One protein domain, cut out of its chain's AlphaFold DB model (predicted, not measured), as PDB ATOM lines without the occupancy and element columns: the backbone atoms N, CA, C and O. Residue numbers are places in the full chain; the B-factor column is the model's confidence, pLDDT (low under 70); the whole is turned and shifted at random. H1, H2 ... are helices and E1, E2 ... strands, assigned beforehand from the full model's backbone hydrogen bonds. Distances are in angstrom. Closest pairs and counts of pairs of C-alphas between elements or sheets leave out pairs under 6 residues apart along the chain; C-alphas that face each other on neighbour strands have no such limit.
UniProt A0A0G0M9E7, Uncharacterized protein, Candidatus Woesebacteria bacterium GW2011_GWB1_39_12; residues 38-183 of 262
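Overview. This is residues 38 to 183 of the 262 residues of an uncharacterized protein of Candidatus Woesebacteria bacterium GW2011_GWB1_39_12 (UniProt A0A0G0M9E7). Picture one twisted antiparallel sheet, E1 to E8, with a helical hairpin, H1 and H2, laid across one of its faces and no named helix over the other. A small parallel strand pair, E9 and E10, packs on residues 143 to 154 of H1. The printed part has 146 residues, with ten named strands and two named helices in the order E1 to E9, H1, H2, E10; the class is mixed, helices and strands. It is compact, with a radius of gyration of the C-alphas of 16.1 A and spans of 42 by 36 by 34 A.

Arrangement. Start near the first printed residue: E1, residues 39 to 41, and E2, residues 45 to 47, lie on one side of E3, residues 50 to 57, and E4, residues 63 to 70, on the other side. Check N 40 and O 56, 2.9 A, for E1 and E3; N 47 and O 50, 2.7 A, for E2 and E3; and N 53 and O 66, 2.9 A, for E3 and E4. E5, residues 76 to 85, has N 81 and O 65 of E4 at 2.8 A, and N 84 and O 91 of E6, residues 89 to 92, at 3.3 A. Next comes E7, residues 107 to 116, with N 90 and O 112 at 2.9 A, then the edge strand E8, residues 123 to 133, with N 109 and O 131 at 2.8 A. E2 to E8 form a meander, each strand the antiparallel neighbour of the one before. E9, residues 137 to 140, and E10, residues 181 to 183, are parallel, with N 138 and O 181 at 2.8 A; with H1, residues 143 to 161, and H2, residues 169 to 179, between them they make a strand-helix-strand unit, two parallel neighbours joined through helices, with a right-handed crossover. H1 and H2 are on the same face of the branched sheet, each at a height over the sheet of 10.5 A, and run across the strands, at 69 and 76 degrees to E5 on the local plane. H1 touches H2 with residues 153 to 161 alone, at a shallow tilt of 32 degrees, opposite ways; their closest C-alphas are those of Leu 160 and Ser 174, 6.5 A apart. In H1 every O i to N i+4 pair is within hydrogen-bond range, in H2 6 of 7.

Along the chain. Find C-alpha 39, where E1 begins, at (165.714, 161.450, 135.619). E3 runs 23.2 A, E4 22.6 A, E5 29.0 A and E7 28.3 A; E8, 29.1 A, bends by 52 degrees at residue 129. From C-alpha 143 at (172.419, 133.408, 152.745) H1 runs 27.2 A; H2 runs 16.2 A, and E10 ends at C-alpha 183, (171.632, 139.989, 156.822).

Size, cuts and confidence. The two C-alphas farthest apart, those of Asn 119 and Asn 165, are 45.2 A apart. The printed part has no cut, and its one long link is residues 93 to 106, between E6 and E7. The mean pLDDT of the printed part is 70.8; 61 residues are under 70, among them 84 to 106.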
ATOM      1  N   ASN A  38     168.994 159.979 132.950       72.19
ATOM      2  CA  ASN A  38     168.153 161.143 132.702       72.19
ATOM      3  C   ASN A  38     166.846 161.001 133.485       72.19
ATOM      4  O   ASN A  38     165.848 160.481 132.974       72.19
ATOM      5  N   TRP A  39     166.878 161.438 134.743       77.56
ATOM      6  CA  TRP A  39     165.714 161.450 135.619       77.56
ATOM      7  C   TRP A  39     164.627 162.376 135.075       77.56
ATOM      8  O   TRP A  39     164.875 163.529 134.717       77.56
ATOM      9  N   LYS A  40     163.400 161.859 135.018       78.00
ATOM     10  CA  LYS A  40     162.199 162.629 134.701       78.00
ATOM     11  C   LYS A  40     161.194 162.464 135.822       78.00
ATOM     12  O   LYS A  40     160.882 161.333 136.191       78.00
ATOM     13  N   ARG A  41     160.673 163.588 136.306       77.12
ATOM     14  CA  ARG A  41     159.573 163.656 137.267       77.12
ATOM     15  C   ARG A  41     158.289 164.011 136.528       77.12
ATOM     16  O   ARG A  41     158.253 165.011 135.811       77.12
ATOM     17  N   THR A  42     157.256 163.191 136.677       76.06
ATOM     18  CA  THR A  42     155.915 163.542 136.197       76.06
ATOM     19  C   THR A  42     155.315 164.624 137.087       76.06
ATOM     20  O   THR A  42     155.633 164.709 138.276       76.06
ATOM     21  N   GLU A  43     154.429 165.451 136.530       69.56
ATOM     22  CA  GLU A  43     153.615 166.331 137.368       69.56
ATOM     23  C   GLU A  43     152.806 165.489 138.363       69.56
ATOM     24  O   GLU A  43     152.348 164.399 137.997       69.56
ATOM     25  N   PRO A  44     152.639 165.954 139.614       69.50
ATOM     26  CA  PRO A  44     151.893 165.189 140.586       69.50
ATOM     27  C   PRO A  44     150.431 165.034 140.162       69.50
ATOM     28  O   PRO A  44     149.750 166.024 139.882       69.50
ATOM     29  N   LEU A  45     149.927 163.800 140.143       67.50
ATOM     30  CA  LEU A  45     148.497 163.558 139.976       67.50
ATOM     31  C   LEU A  45     147.791 163.982 141.263       67.50
ATOM     32  O   LEU A  45     147.842 163.271 142.263       67.50
ATOM     33  N   ASN A  46     147.158 165.156 141.235       69.44
ATOM     34  CA  ASN A  46     146.474 165.733 142.389       69.44
ATOM     35  C   ASN A  46     145.015 165.253 142.448       69.44
ATOM     36  O   ASN A  46     144.142 165.766 141.747       69.44
ATOM     37  N   GLY A  47     144.750 164.265 143.295       64.25
ATOM     38  CA  GLY A  47     143.416 163.881 143.748       64.25
ATOM     39  C   GLY A  47     143.040 164.573 145.060       64.25
ATOM     40  O   GLY A  47     143.884 165.137 145.749       64.25
ATOM     41  N   ALA A  48     141.762 164.496 145.448       67.25
ATOM     42  CA  ALA A  48     141.255 165.147 146.666       67.25
ATOM     43  C   ALA A  48     142.015 164.749 147.951       67.25
ATOM     44  O   ALA A  48     142.123 165.557 148.867       67.25
ATOM     45  N   ASN A  49     142.552 163.525 147.987       66.50
ATOM     46  CA  ASN A  49     143.195 162.896 149.144       66.50
ATOM     47  C   ASN A  49     144.505 162.163 148.773       66.50
ATOM     48  O   ASN A  49     145.029 161.388 149.569       66.50
ATOM     49  N   LEU A  50     145.011 162.335 147.549       66.81
ATOM     50  CA  LEU A  50     146.173 161.602 147.041       66.81
ATOM     51  C   LEU A  50     146.946 162.479 146.063       66.81
ATOM     52  O   LEU A  50     146.366 162.961 145.097       66.81
ATOM     53  N   THR A  51     148.246 162.603 146.278       70.19
ATOM     54  CA  THR A  51     149.187 163.225 145.353       70.19
ATOM     55  C   THR A  51     150.243 162.194 144.975       70.19
ATOM     56  O   THR A  51     150.973 161.720 145.838       70.19
ATOM     57  N   GLU A  52     150.336 161.826 143.699       73.56
ATOM     58  CA  GLU A  52     151.308 160.831 143.220       73.56
ATOM     59  C   GLU A  52     152.352 161.470 142.305       73.56
ATOM     60  O   GLU A  52     151.992 162.095 141.310       73.56
ATOM     61  N   ALA A  53     153.633 161.276 142.619       68.88
ATOM     62  CA  ALA A  53     154.760 161.640 141.772       68.88
ATOM     63  C   ALA A  53     155.503 160.380 141.307       68.88
ATOM     64  O   ALA A  53     155.820 159.494 142.105       68.88
ATOM     65  N   VAL A  54     155.813 160.320 140.013       76.44
ATOM     66  CA  VAL A  54     156.599 159.240 139.416       76.44
ATOM     67  C   VAL A  54     157.925 159.812 138.935       76.44
ATOM     68  O   VAL A  54     157.958 160.778 138.171       76.44
ATOM     69  N   ILE A  55     159.022 159.211 139.387       72.69
ATOM     70  CA  ILE A  55     160.378 159.568 138.992       72.69
ATOM     71  C   ILE A  55     161.009 158.367 138.291       72.69
ATOM     72  O   ILE A  55     161.228 157.321 138.892       72.69
ATOM     73  N   SER A  56     161.305 158.511 137.004       73.62
ATOM     74  CA  SER A  56     161.859 157.433 136.179       73.62
ATOM     75  C   SER A  56     163.194 157.839 135.582       73.62
ATOM     76  O   SER A  56     163.317 158.953 135.065       73.62
ATOM     77  N   ALA A  57     164.156 156.923 135.557       67.50
ATOM     78  CA  ALA A  57     165.362 157.088 134.761       67.50
ATOM     79  C   ALA A  57     165.187 156.436 133.377       67.50
ATOM     80  O   ALA A  57     165.606 155.307 133.125       67.50
ATOM     81  N   GLY A  58     164.521 157.153 132.470       62.12
ATOM     82  CA  GLY A  58     164.160 156.639 131.146       62.12
ATOM     83  C   GLY A  58     163.123 155.503 131.175       62.12
ATOM     84  O   GLY A  58     162.616 155.115 132.222       62.12
ATOM     85  N   ASN A  59     162.800 154.955 130.000       56.44
ATOM     86  CA  ASN A  59     161.700 153.987 129.845       56.44
ATOM     87  C   ASN A  59     162.017 152.575 130.376       56.44
ATOM     88  O   ASN A  59     161.117 151.745 130.451       56.44
ATOM     89  N   LYS A  60     163.288 152.284 130.689       58.78
ATOM     90  CA  LYS A  60     163.784 150.948 131.075       58.78
ATOM     91  C   LYS A  60     164.626 150.946 132.359       58.78
ATOM     92  O   LYS A  60     165.195 149.918 132.708       58.78
ATOM     93  N   GLY A  61     164.773 152.098 133.011       61.75
ATOM     94  CA  GLY A  61     165.601 152.240 134.205       61.75
ATOM     95  C   GLY A  61     164.813 152.074 135.505       61.75
ATOM     96  O   GLY A  61     163.634 151.713 135.482       61.75
ATOM     97  N   PRO A  62     165.456 152.342 136.651       66.94
ATOM     98  CA  PRO A  62     164.779 152.378 137.939       66.94
ATOM     99  C   PRO A  62     163.620 153.380 137.933       66.94
ATOM    100  O   PRO A  62     163.689 154.455 137.327       66.94
ATOM    101  N   LEU A  63     162.560 153.004 138.640       72.75
ATOM    102  CA  LEU A  63     161.327 153.767 138.764       72.75
ATOM    103  C   LEU A  63     161.015 153.960 140.246       72.75
ATOM    104  O   LEU A  63     160.867 152.994 140.982       72.75
ATOM    105  N   ILE A  64     160.899 155.206 140.677       74.38
ATOM    106  CA  ILE A  64     160.449 155.582 142.014       74.38
ATOM    107  C   ILE A  64     159.018 156.092 141.882       74.38
ATOM    108  O   ILE A  64     158.744 156.977 141.072       74.38
ATOM    109  N   VAL A  65     158.109 155.562 142.689       72.50
ATOM    110  CA  VAL A  65     156.744 156.074 142.818       72.50
ATOM    111  C   VAL A  65     156.571 156.557 144.246       72.50
ATOM    112  O   VAL A  65     156.679 155.762 145.174       72.50
ATOM    113  N   ALA A  66     156.313 157.850 144.414       71.81
ATOM    114  CA  ALA A  66     156.044 158.480 145.696       71.81
ATOM    115  C   ALA A  66     154.575 158.910 145.754       71.81
ATOM    116  O   ALA A  66     154.140 159.783 145.003       71.81
ATOM    117  N   ARG A  67     153.802 158.293 146.649       70.44
ATOM    118  CA  ARG A  67     152.384 158.582 146.869       70.44
ATOM    119  C   ARG A  67     152.201 159.266 148.209       70.44
ATOM    120  O   ARG A  67     152.379 158.650 149.249       70.44
ATOM    121  N   TYR A  68     151.796 160.521 148.182       70.38
ATOM    122  CA  TYR A  68     151.393 161.277 149.356       70.38
ATOM    123  C   TYR A  68     149.886 161.119 149.544       70.38
ATOM    124  O   TYR A  68     149.098 161.599 148.735       70.38
ATOM    125  N   ILE A  69     149.468 160.418 150.588       68.94
ATOM    126  CA  ILE A  69     148.068 160.131 150.884       68.94
ATOM    127  C   ILE A  69     147.637 161.031 152.037       68.94
ATOM    128  O   ILE A  69     148.135 160.917 153.153       68.94
ATOM    129  N   ARG A  70     146.674 161.913 151.791       65.62
ATOM    130  CA  ARG A  70     146.058 162.735 152.831       65.62
ATOM    131  C   ARG A  70     144.753 162.092 153.270       65.62
ATOM    132  O   ARG A  70     143.832 161.937 152.473       65.62
ATOM    133  N   ASN A  71     144.647 161.723 154.538       64.50
ATOM    134  CA  ASN A  71     143.397 161.192 155.066       64.50
ATOM    135  C   ASN A  71     142.397 162.323 155.390       64.50
ATOM    136  O   ASN A  71     142.739 163.507 155.459       64.50
ATOM    137  N   ASN A  72     141.145 161.947 155.653       66.31
ATOM    138  CA  ASN A  72     140.063 162.892 155.951       66.31
ATOM    139  C   ASN A  72     140.262 163.685 157.262       66.31
ATOM    140  O   ASN A  72     139.550 164.661 157.486       66.31
ATOM    141  N   SER A  73     141.203 163.288 158.131       65.00
ATOM    142  CA  SER A  73     141.578 164.050 159.333       65.00
ATOM    143  C   SER A  73     142.729 165.031 159.090       65.00
ATOM    144  O   SER A  73     143.163 165.712 160.016       65.00
ATOM    145  N   GLY A  74     143.202 165.143 157.844       61.19
ATOM    146  CA  GLY A  74     144.284 166.037 157.453       61.19
ATOM    147  C   GLY A  74     145.686 165.507 157.755       61.19
ATOM    148  O   GLY A  74     146.631 166.275 157.617       61.19
ATOM    149  N   ARG A  75     145.833 164.233 158.148       56.31
ATOM    150  CA  ARG A  75     147.144 163.576 158.274       56.31
ATOM    151  C   ARG A  75     147.636 163.120 156.904       56.31
ATOM    152  O   ARG A  75     146.838 162.683 156.078       56.31
ATOM    153  N   GLU A  76     148.942 163.190 156.695       60.44
ATOM    154  CA  GLU A  76     149.592 162.922 155.408       60.44
ATOM    155  C   GLU A  76     150.521 161.708 155.530       60.44
ATOM    156  O   GLU A  76     151.568 161.816 156.152       60.44
ATOM    157  N   SER A  77     150.181 160.548 154.974       64.06
ATOM    158  CA  SER A  77     151.135 159.446 154.811       64.06
ATOM    159  C   SER A  77     151.858 159.535 153.474       64.06
ATOM    160  O   SER A  77     151.397 160.175 152.532       64.06
ATOM    161  N   MET A  78     153.033 158.923 153.404       66.06
ATOM    162  CA  MET A  78     153.813 158.820 152.179       66.06
ATOM    163  C   MET A  78     154.122 157.348 151.972       66.06
ATOM    164  O   MET A  78     154.700 156.760 152.873       66.06
ATOM    165  N   ASP A  79     153.715 156.793 150.835       70.06
ATOM    166  CA  ASP A  79     154.018 155.450 150.348       70.06
ATOM    167  C   ASP A  79     155.016 155.590 149.198       70.06
ATOM    168  O   ASP A  79     154.675 156.101 148.128       70.06
ATOM    169  N   ILE A  80     156.269 155.203 149.436       68.19
ATOM    170  CA  ILE A  80     157.315 155.269 148.415       68.19
ATOM    171  C   ILE A  80     157.689 153.869 147.993       68.19
ATOM    172  O   ILE A  80     158.125 153.097 148.834       68.19
ATOM    173  N   SER A  81     157.586 153.577 146.700       71.19
ATOM    174  CA  SER A  81     158.088 152.343 146.110       71.19
ATOM    175  C   SER A  81     159.248 152.633 145.173       71.19
ATOM    176  O   SER A  81     159.127 153.441 144.253       71.19
ATOM    177  N   LEU A  82     160.382 151.973 145.396       71.31
ATOM    178  CA  LEU A  82     161.443 151.910 144.398       71.31
ATOM    179  C   LEU A  82     161.366 150.578 143.676       71.31
ATOM    180  O   LEU A  82     161.496 149.528 144.293       71.31
ATOM    181  N   ARG A  83     161.231 150.660 142.362       72.19
ATOM    182  CA  ARG A  83     161.212 149.555 141.428       72.19
ATOM    183  C   ARG A  83     162.547 149.502 140.690       72.19
ATOM    184  O   ARG A  83     162.826 150.357 139.848       72.19
ATOM    185  N   ILE A  84     163.357 148.487 140.980       69.00
ATOM    186  CA  ILE A  84     164.607 148.238 140.249       69.00
ATOM    187  C   ILE A  84     164.366 147.085 139.277       69.00
ATOM    188  O   ILE A  84     164.138 145.965 139.743       69.00
ATOM    189  N   PRO A  85     164.389 147.325 137.953       61.12
ATOM    190  CA  PRO A  85     164.453 146.229 137.002       61.12
ATOM    191  C   PRO A  85     165.799 145.517 137.177       61.12
ATOM    192  O   PRO A  85     166.853 146.147 137.162       61.12
ATOM    193  N   ALA A  86     165.746 144.209 137.370       54.91
ATOM    194  CA  ALA A  86     166.862 143.279 137.300       54.91
ATOM    195  C   ALA A  86     166.609 142.314 136.134       54.91
ATOM    196  O   ALA A  86     165.507 142.292 135.586       54.91
ATOM    197  N   GLU A  87     167.621 141.532 135.755       51.34
ATOM    198  CA  GLU A  87     167.590 140.626 134.598       51.34
ATOM    199  C   GLU A  87     166.258 139.867 134.438       51.34
ATOM    200  O   GLU A  87     165.592 140.018 133.415       51.34
ATOM    201  N   ASP A  88     165.810 139.187 135.497       51.72
ATOM    202  CA  ASP A  88     164.546 138.437 135.517       51.72
ATOM    203  C   ASP A  88     163.574 138.903 136.607       51.72
ATOM    204  O   ASP A  88     162.516 138.294 136.794       51.72
ATOM    205  N   ALA A  89     163.922 139.962 137.347       49.31
ATOM    206  CA  ALA A  89     163.200 140.339 138.551       49.31
ATOM    207  C   ALA A  89     162.899 141.834 138.682       49.31
ATOM    208  O   ALA A  89     163.521 142.690 138.063       49.31
ATOM    209  N   THR A  90     161.919 142.171 139.510       57.38
ATOM    210  CA  THR A  90     161.685 143.538 139.969       57.38
ATOM    211  C   THR A  90     161.616 143.556 141.489       57.38
ATOM    212  O   THR A  90     160.803 142.826 142.065       57.38
ATOM    213  N   CYS A  91     162.449 144.400 142.100       56.28
ATOM    214  CA  CYS A  91     162.499 144.616 143.545       56.28
ATOM    215  C   CYS A  91     161.642 145.820 143.952       56.28
ATOM    216  O   CYS A  91     161.751 146.852 143.293       56.28
ATOM    217  N   PHE A  92     160.846 145.697 145.020       62.75
ATOM    218  CA  PHE A  92     160.102 146.803 145.642       62.75
ATOM    219  C   PHE A  92     160.566 147.028 147.080       62.75
ATOM    220  O   PHE A  92     160.857 146.054 147.773       62.75
ATOM    221  N   LEU A  93     160.572 148.290 147.514       58.78
ATOM    222  CA  LEU A  93     160.707 148.674 148.919       58.78
ATOM    223  C   LEU A  93     159.704 149.767 149.253       58.78
ATOM    224  O   LEU A  93     159.647 150.743 148.513       58.78
ATOM    225  N   ARG A  94     158.945 149.583 150.338       62.75
ATOM    226  CA  ARG A  94     157.869 150.466 150.803       62.75
ATOM    227  C   ARG A  94     158.212 151.109 152.149       62.75
ATOM    228  O   ARG A  94     158.812 150.459 152.997       62.75
ATOM    229  N   HIS A  95     157.833 152.372 152.336       58.19
ATOM    230  CA  HIS A  95     157.913 153.098 153.611       58.19
ATOM    231  C   HIS A  95     156.597 153.852 153.814       58.19
ATOM    232  O   HIS A  95     156.212 154.564 152.894       58.19
ATOM    233  N   ASP A  96     155.937 153.703 154.972       58.66
ATOM    234  CA  ASP A  96     154.746 154.471 155.375       58.66
ATOM    235  C   ASP A  96     155.109 155.459 156.494       58.66
ATOM    236  O   ASP A  96     155.464 155.073 157.610       58.66
ATOM    237  N   ALA A  97     155.043 156.756 156.192       53.25
ATOM    238  CA  ALA A  97     155.425 157.811 157.127       53.25
ATOM    239  C   ALA A  97     154.342 158.215 158.151       53.25
ATOM    240  O   ALA A  97     154.630 159.083 158.971       53.25
ATOM    241  N   ASN A  98     153.123 157.650 158.147       53.31
ATOM    242  CA  ASN A  98     152.086 158.064 159.113       53.31
ATOM    243  C   ASN A  98     151.051 156.984 159.427       53.31
ATOM    244  O   ASN A  98     149.851 157.121 159.173       53.31
ATOM    245  N   ALA A  99     151.514 155.939 160.083       45.94
ATOM    246  CA  ALA A  99     150.637 154.944 160.649       45.94
ATOM    247  C   ALA A  99     150.336 155.320 162.122       45.94
ATOM    248  O   ALA A  99     151.222 155.779 162.845       45.94
ATOM    249  N   ASP A 100     149.062 155.232 162.526       45.06
ATOM    250  CA  ASP A 100     148.552 155.415 163.898       45.06
ATOM    251  C   ASP A 100     149.438 154.724 164.965       45.06
ATOM    252  O   ASP A 100     150.276 153.896 164.619       45.06
ATOM    253  N   PRO A 101     149.229 154.936 166.280       47.53
ATOM    254  CA  PRO A 101     149.886 154.114 167.307       47.53
ATOM    255  C   PRO A 101     149.670 152.586 167.152       47.53
ATOM    256  O   PRO A 101     150.344 151.823 167.835       47.53
ATOM    257  N   GLU A 102     148.782 152.146 166.249       45.06
ATOM    258  CA  GLU A 102     148.545 150.745 165.854       45.06
ATOM    259  C   GLU A 102     148.798 150.458 164.354       45.06
ATOM    260  O   GLU A 102     148.533 149.356 163.875       45.06
ATOM    261  N   GLY A 103     149.270 151.437 163.579       43.69
ATOM    262  CA  GLY A 103     149.490 151.288 162.145       43.69
ATOM    263  C   GLY A 103     150.910 150.800 161.840       43.69
ATOM    264  O   GLY A 103     151.895 151.340 162.341       43.69
ATOM    265  N   TYR A 104     151.017 149.761 161.022       43.25
ATOM    266  CA  TYR A 104     152.261 149.042 160.779       43.25
ATOM    267  C   TYR A 104     153.203 149.816 159.844       43.25
ATOM    268  O   TYR A 104     152.867 150.127 158.701       43.25
ATOM    269  N   LYS A 105     154.398 150.133 160.355       53.72
ATOM    270  CA  LYS A 105     155.548 150.645 159.597       53.72
ATOM    271  C   LYS A 105     156.240 149.476 158.903       53.72
ATOM    272  O   LYS A 105     157.300 149.040 159.340       53.72
ATOM    273  N   ASP A 106     155.615 148.942 157.868       65.12
ATOM    274  CA  ASP A 106     156.134 147.749 157.215       65.12
ATOM    275  C   ASP A 106     157.135 148.125 156.121       65.12
ATOM    276  O   ASP A 106     156.789 148.722 155.099       65.12
ATOM    277  N   TRP A 107     158.391 147.752 156.344       75.00
ATOM    278  CA  TRP A 107     159.377 147.616 155.288       75.00
ATOM    279  C   TRP A 107     159.076 146.319 154.542       75.00
ATOM    280  O   TRP A 107     158.952 145.258 155.152       75.00
ATOM    281  N   GLU A 108     159.000 146.377 153.217       77.88
ATOM    282  CA  GLU A 108     158.748 145.193 152.391       77.88
ATOM    283  C   GLU A 108     159.901 144.959 151.413       77.88
ATOM    284  O   GLU A 108     160.300 145.885 150.715       77.88
ATOM    285  N   LEU A 109     160.398 143.726 151.309       79.06
ATOM    286  CA  LEU A 109     161.273 143.282 150.221       79.06
ATOM    287  C   LEU A 109     160.468 142.368 149.307       79.06
ATOM    288  O   LEU A 109     160.073 141.279 149.714       79.06
ATOM    289  N   ILE A 110     160.202 142.790 148.074       76.75
ATOM    290  CA  ILE A 110     159.398 141.999 147.130       76.75
ATOM    291  C   ILE A 110     160.207 141.739 145.868       76.75
ATOM    292  O   ILE A 110     160.619 142.699 145.229       76.75
ATOM    293  N   LYS A 111     160.367 140.475 145.469       75.06
ATOM    294  CA  LYS A 111     160.932 140.058 144.173       75.06
ATOM    295  C   LYS A 111     159.794 139.525 143.312       75.06
ATOM    296  O   LYS A 111     159.083 138.597 143.707       75.06
ATOM    297  N   THR A 112     159.616 140.094 142.128       72.00
ATOM    298  CA  THR A 112     158.653 139.593 141.133       72.00
ATOM    299  C   THR A 112     159.369 139.154 139.873       72.00
ATOM    300  O   THR A 112     160.350 139.787 139.520       72.00
ATOM    301  N   VAL A 113     158.882 138.122 139.185       69.19
ATOM    302  CA  VAL A 113     159.388 137.685 137.873       69.19
ATOM    303  C   VAL A 113     158.319 137.850 136.803       69.19
ATOM    304  O   VAL A 113     157.119 137.775 137.088       69.19
ATOM    305  N   SER A 114     158.743 138.054 135.557       68.44
ATOM    306  CA  SER A 114     157.815 138.055 134.423       68.44
ATOM    307  C   SER A 114     157.305 136.639 134.159       68.44
ATOM    308  O   SER A 114     158.083 135.712 133.955       68.44
ATOM    309  N   GLY A 115     155.987 136.472 134.143       62.47
ATOM    310  CA  GLY A 115     155.308 135.224 133.823       62.47
ATOM    311  C   GLY A 115     154.284 135.401 132.707       62.47
ATOM    312  O   GLY A 115     153.896 136.513 132.341       62.47
ATOM    313  N   VAL A 116     153.821 134.277 132.172       59.34
ATOM    314  CA  VAL A 116     152.678 134.233 131.256       59.34
ATOM    315  C   VAL A 116     151.433 133.969 132.092       59.34
ATOM    316  O   VAL A 116     151.439 133.065 132.927       59.34
ATOM    317  N   ASN A 117     150.371 134.756 131.887       59.88
ATOM    318  CA  ASN A 117     149.088 134.480 132.524       59.88
ATOM    319  C   ASN A 117     148.659 133.038 132.167       59.88
ATOM    320  O   ASN A 117     148.583 132.731 130.974       59.88
ATOM    321  N   PRO A 118     148.370 132.159 133.146       55.56
ATOM    322  CA  PRO A 118     147.933 130.788 132.871       55.56
ATOM    323  C   PRO A 118     146.646 130.720 132.032       55.56
ATOM    324  O   PRO A 118     146.403 129.712 131.376       55.56
ATOM    325  N   ASN A 119     145.868 131.807 131.987       72.25
ATOM    326  CA  ASN A 119     144.658 131.940 131.175       72.25
ATOM    327  C   ASN A 119     144.905 132.576 129.788       72.25
ATOM    328  O   ASN A 119     143.954 132.856 129.064       72.25
ATOM    329  N   GLY A 120     146.172 132.783 129.404       49.16
ATOM    330  CA  GLY A 120     146.586 133.338 128.114       49.16
ATOM    331  C   GLY A 120     146.469 134.866 128.008       49.16
ATOM    332  O   GLY A 120     145.624 135.501 128.632       49.16
ATOM    333  N   GLY A 121     147.343 135.469 127.194       59.03
ATOM    334  CA  GLY A 121     147.158 136.823 126.650       59.03
ATOM    335  C   GLY A 121     148.169 137.881 127.092       59.03
ATOM    336  O   GLY A 121     148.730 138.545 126.231       59.03
ATOM    337  N   ASN A 122     148.463 138.019 128.391       58.81
ATOM    338  CA  ASN A 122     149.297 139.123 128.896       58.81
ATOM    339  C   ASN A 122     150.468 138.636 129.763       58.81
ATOM    340  O   ASN A 122     150.328 137.684 130.538       58.81
ATOM    341  N   LYS A 123     151.619 139.322 129.657       58.50
ATOM    342  CA  LYS A 123     152.715 139.202 130.630       58.50
ATOM    343  C   LYS A 123     152.207 139.687 131.988       58.50
ATOM    344  O   LYS A 123     151.726 140.812 132.095       58.50
ATOM    345  N   VAL A 124     152.328 138.854 133.014       64.88
ATOM    346  CA  VAL A 124     151.974 139.186 134.401       64.88
ATOM    347  C   VAL A 124     153.227 139.151 135.263       64.88
ATOM    348  O   VAL A 124     154.122 138.348 135.026       64.88
ATOM    349  N   GLU A 125     153.314 140.034 136.252       67.50
ATOM    350  CA  GLU A 125     154.350 139.937 137.283       67.50
ATOM    351  C   GLU A 125     153.880 138.956 138.352       67.50
ATOM    352  O   GLU A 125     152.788 139.099 138.900       67.50
ATOM    353  N   ARG A 126     154.696 137.941 138.638       70.69
ATOM    354  CA  ARG A 126     154.444 136.979 139.711       70.69
ATOM    355  C   ARG A 126     155.410 137.242 140.852       70.69
ATOM    356  O   ARG A 126     156.617 137.224 140.636       70.69
ATOM    357  N   VAL A 127     154.891 137.423 142.063       76.38
ATOM    358  CA  VAL A 127     155.708 137.482 143.282       76.38
ATOM    359  C   VAL A 127     156.353 136.116 143.521       76.38
ATOM    360  O   VAL A 127     155.656 135.102 143.566       76.38
ATOM    361  N   VAL A 128     157.680 136.096 143.645       76.94
ATOM    362  CA  VAL A 128     158.475 134.893 143.956       76.94
ATOM    363  C   VAL A 128     159.142 134.973 145.323       76.94
ATOM    364  O   VAL A 128     159.503 133.942 145.875       76.94
ATOM    365  N   PHE A 129     159.262 136.178 145.878       78.94
ATOM    366  CA  PHE A 129     159.750 136.423 147.227       78.94
ATOM    367  C   PHE A 129     159.032 137.648 147.794       78.94
ATOM    368  O   PHE A 129     158.858 138.645 147.085       78.94
ATOM    369  N   LYS A 130     158.607 137.563 149.053       82.56
ATOM    370  CA  LYS A 130     158.075 138.687 149.817       82.56
ATOM    371  C   LYS A 130     158.481 138.515 151.274       82.56
ATOM    372  O   LYS A 130     158.077 137.532 151.881       82.56
ATOM    373  N   GLU A 131     159.186 139.502 151.805       81.69
ATOM    374  CA  GLU A 131     159.491 139.623 153.228       81.69
ATOM    375  C   GLU A 131     158.931 140.944 153.754       81.69
ATOM    376  O   GLU A 131     159.004 141.962 153.060       81.69
ATOM    377  N   VAL A 132     158.345 140.929 154.952       80.94
ATOM    378  CA  VAL A 132     157.738 142.104 155.587       80.94
ATOM    379  C   VAL A 132     158.287 142.233 156.994       80.94
ATOM    380  O   VAL A 132     158.234 141.279 157.762       80.94
ATOM    381  N   SER A 133     158.784 143.415 157.337       77.19
ATOM    382  CA  SER A 133     159.378 143.674 158.640       77.19
ATOM    383  C   SER A 133     158.944 145.026 159.186       77.19
ATOM    384  O   SER A 133     158.957 146.030 158.479       77.19
ATOM    385  N   THR A 134     158.628 145.064 160.478       75.44
ATOM    386  CA  THR A 134     158.426 146.316 161.218       75.44
ATOM    387  C   THR A 134     159.748 146.988 161.594       75.44
ATOM    388  O   THR A 134     159.780 148.182 161.896       75.44
ATOM    389  N   ASP A 135     160.844 146.225 161.570       80.44
ATOM    390  CA  ASP A 135     162.203 146.709 161.779       80.44
ATOM    391  C   ASP A 135     162.902 146.942 160.434       80.44
ATOM    392  O   ASP A 135     162.730 146.163 159.496       80.44
ATOM    393  N   PRO A 136     163.774 147.956 160.318       78.81
ATOM    394  CA  PRO A 136     164.519 148.201 159.086       78.81
ATOM    395  C   PRO A 136     165.617 147.148 158.829       78.81
ATOM    396  O   PRO A 136     166.348 147.246 157.846       78.81
ATOM    397  N   THR A 137     165.781 146.156 159.710       88.00
ATOM    398  CA  THR A 137     166.745 145.059 159.550       88.00
ATOM    399  C   THR A 137     166.012 143.785 159.159       88.00
ATOM    400  O   THR A 137     165.259 143.239 159.957       88.00
ATOM    401  N   PHE A 138     166.269 143.298 157.950       88.38
ATOM    402  CA  PHE A 138     165.758 142.024 157.458       88.38
ATOM    403  C   PHE A 138     166.761 140.912 157.743       88.38
ATOM    404  O   PHE A 138     167.933 141.013 157.367       88.38
ATOM    405  N   ILE A 139     166.289 139.851 158.388       90.69
ATOM    406  CA  ILE A 139     167.067 138.644 158.658       90.69
ATOM    407  C   ILE A 139     166.487 137.554 157.767       90.69
ATOM    408  O   ILE A 139     165.340 137.167 157.953       90.69
ATOM    409  N   LEU A 140     167.251 137.116 156.768       88.75
ATOM    410  CA  LEU A 140     166.802 136.102 155.817       88.75
ATOM    411  C   LEU A 140     167.437 134.746 156.139       88.75
ATOM    412  O   LEU A 140     168.631 134.666 156.436       88.75
ATOM    413  N   ASP A 141     166.649 133.682 156.008       87.56
ATOM    414  CA  ASP A 141     167.110 132.310 156.257       87.56
ATOM    415  C   ASP A 141     168.110 131.831 155.192       87.56
ATOM    416  O   ASP A 141     169.016 131.053 155.486       87.56
ATOM    417  N   ASP A 142     167.958 132.290 153.942       85.75
ATOM    418  CA  ASP A 142     168.841 131.930 152.828       85.75
ATOM    419  C   ASP A 142     169.996 132.943 152.680       85.75
ATOM    420  O   ASP A 142     169.768 134.097 152.290       85.75
ATOM    421  N   PRO A 143     171.262 132.532 152.905       81.94
ATOM    422  CA  PRO A 143     172.419 133.408 152.745       81.94
ATOM    423  C   PRO A 143     172.645 133.901 151.311       81.94
ATOM    424  O   PRO A 143     173.287 134.937 151.115       81.94
ATOM    425  N   LEU A 144     172.187 133.165 150.292       82.06
ATOM    426  CA  LEU A 144     172.289 133.602 148.900       82.06
ATOM    427  C   LEU A 144     171.299 134.732 148.622       82.06
ATOM    428  O   LEU A 144     171.715 135.785 148.137       82.06
ATOM    429  N   GLU A 145     170.035 134.556 149.012       81.25
ATOM    430  CA  GLU A 145     168.998 135.586 148.887       81.25
ATOM    431  C   GLU A 145     169.379 136.837 149.708       81.25
ATOM    432  O   GLU A 145     169.292 137.955 149.202       81.25
ATOM    433  N   ALA A 146     169.945 136.675 150.916       81.94
ATOM    434  CA  ALA A 146     170.479 137.786 151.716       81.94
ATOM    435  C   ALA A 146     171.549 138.599 150.970       81.94
ATOM    436  O   ALA A 146     171.501 139.831 150.945       81.94
ATOM    437  N   ARG A 147     172.502 137.926 150.314       81.06
ATOM    438  CA  ARG A 147     173.554 138.587 149.524       81.06
ATOM    439  C   ARG A 147     173.009 139.278 148.280       81.06
ATOM    440  O   ARG A 147     173.527 140.325 147.894       81.06
ATOM    441  N   GLU A 148     172.004 138.702 147.626       80.06
ATOM    442  CA  GLU A 148     171.332 139.350 146.496       80.06
ATOM    443  C   GLU A 148     170.661 140.649 146.938       80.06
ATOM    444  O   GLU A 148     170.912 141.704 146.351       80.06
ATOM    445  N   TRP A 149     169.896 140.609 148.027       81.31
ATOM    446  CA  TRP A 149     169.239 141.790 148.575       81.31
ATOM    447  C   TRP A 149     170.220 142.846 149.084       81.31
ATOM    448  O   TRP A 149     169.989 144.034 148.867       81.31
ATOM    449  N   GLN A 150     171.357 142.453 149.665       82.00
ATOM    450  CA  GLN A 150     172.431 143.393 150.008       82.00
ATOM    451  C   GLN A 150     172.924 144.173 148.780       82.00
ATOM    452  O   GLN A 150     173.049 145.397 148.845       82.00
ATOM    453  N   LYS A 151     173.130 143.496 147.642       78.06
ATOM    454  CA  LYS A 151     173.518 144.153 146.381       78.06
ATOM    455  C   LYS A 151     172.421 145.074 145.853       78.06
ATOM    456  O   LYS A 151     172.718 146.164 145.368       78.06
ATOM    457  N   VAL A 152     171.155 144.661 145.943       77.56
ATOM    458  CA  VAL A 152     170.011 145.502 145.553       77.56
ATOM    459  C   VAL A 152     169.968 146.776 146.400       77.56
ATOM    460  O   VAL A 152     169.815 147.869 145.850       77.56
ATOM    461  N   LEU A 153     170.158 146.667 147.717       78.94
ATOM    462  CA  LEU A 153     170.197 147.818 148.622       78.94
ATOM    463  C   LEU A 153     171.385 148.746 148.333       78.94
ATOM    464  O   LEU A 153     171.217 149.964 148.325       78.94
ATOM    465  N   GLU A 154     172.568 148.199 148.057       78.00
ATOM    466  CA  GLU A 154     173.747 148.990 147.686       78.00
ATOM    467  C   GLU A 154     173.527 149.759 146.376       78.00
ATOM    468  O   GLU A 154     173.656 150.987 146.355       78.00
ATOM    469  N   ASN A 155     173.081 149.066 145.323       75.31
ATOM    470  CA  ASN A 155     172.722 149.686 144.046       75.31
ATOM    471  C   ASN A 155     171.672 150.778 144.251       75.31
ATOM    472  O   ASN A 155     171.759 151.851 143.661       75.31
ATOM    473  N   THR A 156     170.696 150.539 145.125       75.94
ATOM    474  CA  THR A 156     169.672 151.534 145.421       75.94
ATOM    475  C   THR A 156     170.257 152.814 146.007       75.94
ATOM    476  O   THR A 156     169.912 153.907 145.563       75.94
ATOM    477  N   ARG A 157     171.136 152.703 147.008       79.00
ATOM    478  CA  ARG A 157     171.763 153.877 147.636       79.00
ATOM    479  C   ARG A 157     172.543 154.691 146.606       79.00
ATOM    480  O   ARG A 157     172.458 155.918 146.600       79.00
ATOM    481  N   ILE A 158     173.234 154.006 145.698       77.38
ATOM    482  CA  ILE A 158     173.952 154.628 144.582       77.38
ATOM    483  C   ILE A 158     172.970 155.339 143.636       77.38
ATOM    484  O   ILE A 158     173.165 156.512 143.317       77.38
ATOM    485  N   LEU A 159     171.865 154.691 143.257       76.06
ATOM    486  CA  LEU A 159     170.830 155.283 142.406       76.06
ATOM    487  C   LEU A 159     170.197 156.531 143.035       76.06
ATOM    488  O   LEU A 159     170.098 157.563 142.373       76.06
ATOM    489  N   LEU A 160     169.823 156.475 144.315       78.56
ATOM    490  CA  LEU A 160     169.246 157.614 145.040       78.56
ATOM    491  C   LEU A 160     170.223 158.793 145.134       78.56
ATOM    492  O   LEU A 160     169.803 159.948 145.054       78.56
ATOM    493  N   SER A 161     171.531 158.527 145.228       82.12
ATOM    494  CA  SER A 161     172.540 159.593 145.227       82.12
ATOM    495  C   SER A 161     172.556 160.396 143.914       82.12
ATOM    496  O   SER A 161     172.795 161.607 143.944       82.12
ATOM    497  N   SER A 162     172.209 159.748 142.792       80.75
ATOM    498  CA  SER A 162     172.146 160.350 141.452       80.75
ATOM    499  C   SER A 162     170.875 161.165 141.180       80.75
ATOM    500  O   SER A 162     170.802 161.853 140.162       80.75
ATOM    501  N   LEU A 163     169.870 161.100 142.063       81.94
ATOM    502  CA  LEU A 163     168.626 161.853 141.909       81.94
ATOM    503  C   LEU A 163     168.917 163.370 141.936       81.94
ATOM    504  O   LEU A 163     169.737 163.802 142.752       81.94
ATOM    505  N   PRO A 164     168.275 164.206 141.101       84.06
ATOM    506  CA  PRO A 164     168.460 165.657 141.151       84.06
ATOM    507  C   PRO A 164     168.128 166.253 142.533       84.06
ATOM    508  O   PRO A 164     167.202 165.806 143.207       84.06
ATOM    509  N   ASN A 165     168.906 167.243 142.988       85.00
ATOM    510  CA  ASN A 165     168.753 167.833 144.332       85.00
ATOM    511  C   ASN A 165     167.488 168.692 144.491       85.00
ATOM    512  O   ASN A 165     167.084 168.982 145.610       85.00
ATOM    513  N   ASP A 166     166.889 169.127 143.387       83.62
ATOM    514  CA  ASP A 166     165.631 169.872 143.341       83.62
ATOM    515  C   ASP A 166     164.398 168.972 143.517       83.62
ATOM    516  O   ASP A 166     163.281 169.480 143.625       83.62
ATOM    517  N   TYR A 167     164.577 167.647 143.570       81.81
ATOM    518  CA  TYR A 167     163.482 166.711 143.812       81.81
ATOM    519  C   TYR A 167     163.251 166.580 145.326       81.81
ATOM    520  O   TYR A 167     164.128 166.069 146.031       81.81
ATOM    521  N   PRO A 168     162.086 167.008 145.849       75.88
ATOM    522  CA  PRO A 168     161.821 167.022 147.290       75.88
ATOM    523  C   PRO A 168     161.829 165.619 147.918       75.88
ATOM    524  O   PRO A 168     162.073 165.472 149.112       75.88
ATOM    525  N   GLU A 169     161.607 164.572 147.122       76.12
ATOM    526  CA  GLU A 169     161.612 163.183 147.572       76.12
ATOM    527  C   GLU A 169     163.028 162.682 147.936       76.12
ATOM    528  O   GLU A 169     163.152 161.719 148.696       76.12
ATOM    529  N   LYS A 170     164.100 163.324 147.434       80.56
ATOM    530  CA  LYS A 170     165.488 162.840 147.559       80.56
ATOM    531  C   LYS A 170     165.938 162.667 149.007       80.56
ATOM    532  O   LYS A 170     166.525 161.639 149.346       80.56
ATOM    533  N   GLU A 171     165.707 163.676 149.842       79.81
ATOM    534  CA  GLU A 171     166.175 163.686 151.230       79.81
ATOM    535  C   GLU A 171     165.455 162.614 152.056       79.81
ATOM    536  O   GLU A 171     166.100 161.817 152.736       79.81
ATOM    537  N   ILE A 172     164.130 162.527 151.901       73.88
ATOM    538  CA  ILE A 172     163.276 161.543 152.578       73.88
ATOM    539  C   ILE A 172     163.692 160.118 152.188       73.88
ATOM    540  O   ILE A 172     163.917 159.274 153.056       73.88
ATOM    541  N   LEU A 173     163.856 159.867 150.886       75.25
ATOM    542  CA  LEU A 173     164.307 158.583 150.352       75.25
ATOM    543  C   LEU A 173     165.688 158.195 150.872       75.25
ATOM    544  O   LEU A 173     165.887 157.069 151.322       75.25
ATOM    545  N   SER A 174     166.635 159.133 150.837       78.69
ATOM    546  CA  SER A 174     168.007 158.891 151.287       78.69
ATOM    547  C   SER A 174     168.050 158.556 152.780       78.69
ATOM    548  O   SER A 174     168.717 157.600 153.170       78.69
ATOM    549  N   ALA A 175     167.307 159.294 153.609       77.75
ATOM    550  CA  ALA A 175     167.244 159.066 155.051       77.75
ATOM    551  C   ALA A 175     166.573 157.730 155.409       77.75
ATOM    552  O   ALA A 175     167.040 157.025 156.306       77.75
ATOM    553  N   ALA A 176     165.503 157.354 154.705       73.75
ATOM    554  CA  ALA A 176     164.843 156.067 154.900       73.75
ATOM    555  C   ALA A 176     165.764 154.897 154.491       73.75
ATOM    556  O   ALA A 176     165.937 153.945 155.248       73.75
ATOM    557  N   TRP A 177     166.451 154.989 153.349       76.31
ATOM    558  CA  TRP A 177     167.270 153.888 152.818       76.31
ATOM    559  C   TRP A 177     168.608 153.676 153.524       76.31
ATOM    560  O   TRP A 177     169.207 152.601 153.424       76.31
ATOM    561  N   GLN A 178     169.097 154.686 154.239       79.38
ATOM    562  CA  GLN A 178     170.260 154.525 155.110       79.38
ATOM    563  C   GLN A 178     169.968 153.628 156.317       79.38
ATOM    564  O   GLN A 178     170.898 153.040 156.861       79.38
ATOM    565  N   GLN A 179     168.700 153.493 156.715       80.31
ATOM    566  CA  GLN A 179     168.305 152.682 157.869       80.31
ATOM    567  C   GLN A 179     168.150 151.201 157.513       80.31
ATOM    568  O   GLN A 179     168.366 150.348 158.370       80.31
ATOM    569  N   VAL A 180     167.803 150.894 156.258       83.44
ATOM    570  CA  VAL A 180     167.505 149.522 155.833       83.44
ATOM    571  C   VAL A 180     168.775 148.685 155.742       83.44
ATOM    572  O   VAL A 180     169.748 149.078 155.090       83.44
ATOM    573  N   SER A 181     168.755 147.502 156.350       87.62
ATOM    574  CA  SER A 181     169.826 146.512 156.259       87.62
ATOM    575  C   SER A 181     169.265 145.109 156.039       87.62
ATOM    576  O   SER A 181     168.146 144.805 156.438       87.62
ATOM    577  N   VAL A 182     170.044 144.261 155.370       88.81
ATOM    578  CA  VAL A 182     169.720 142.848 155.140       88.81
ATOM    579  C   VAL A 182     170.907 142.015 155.594       88.81
ATOM    580  O   VAL A 182     172.052 142.323 155.253       88.81
ATOM    581  N   THR A 183     170.641 140.959 156.350       91.31
ATOM    582  CA  THR A 183     171.632 139.989 156.822       91.31
ATOM    583  C   THR A 183     171.050 138.582 156.765       91.31
ATOM    584  O   THR A 183     169.836 138.411 156.745       91.31
TER     585      THR A 183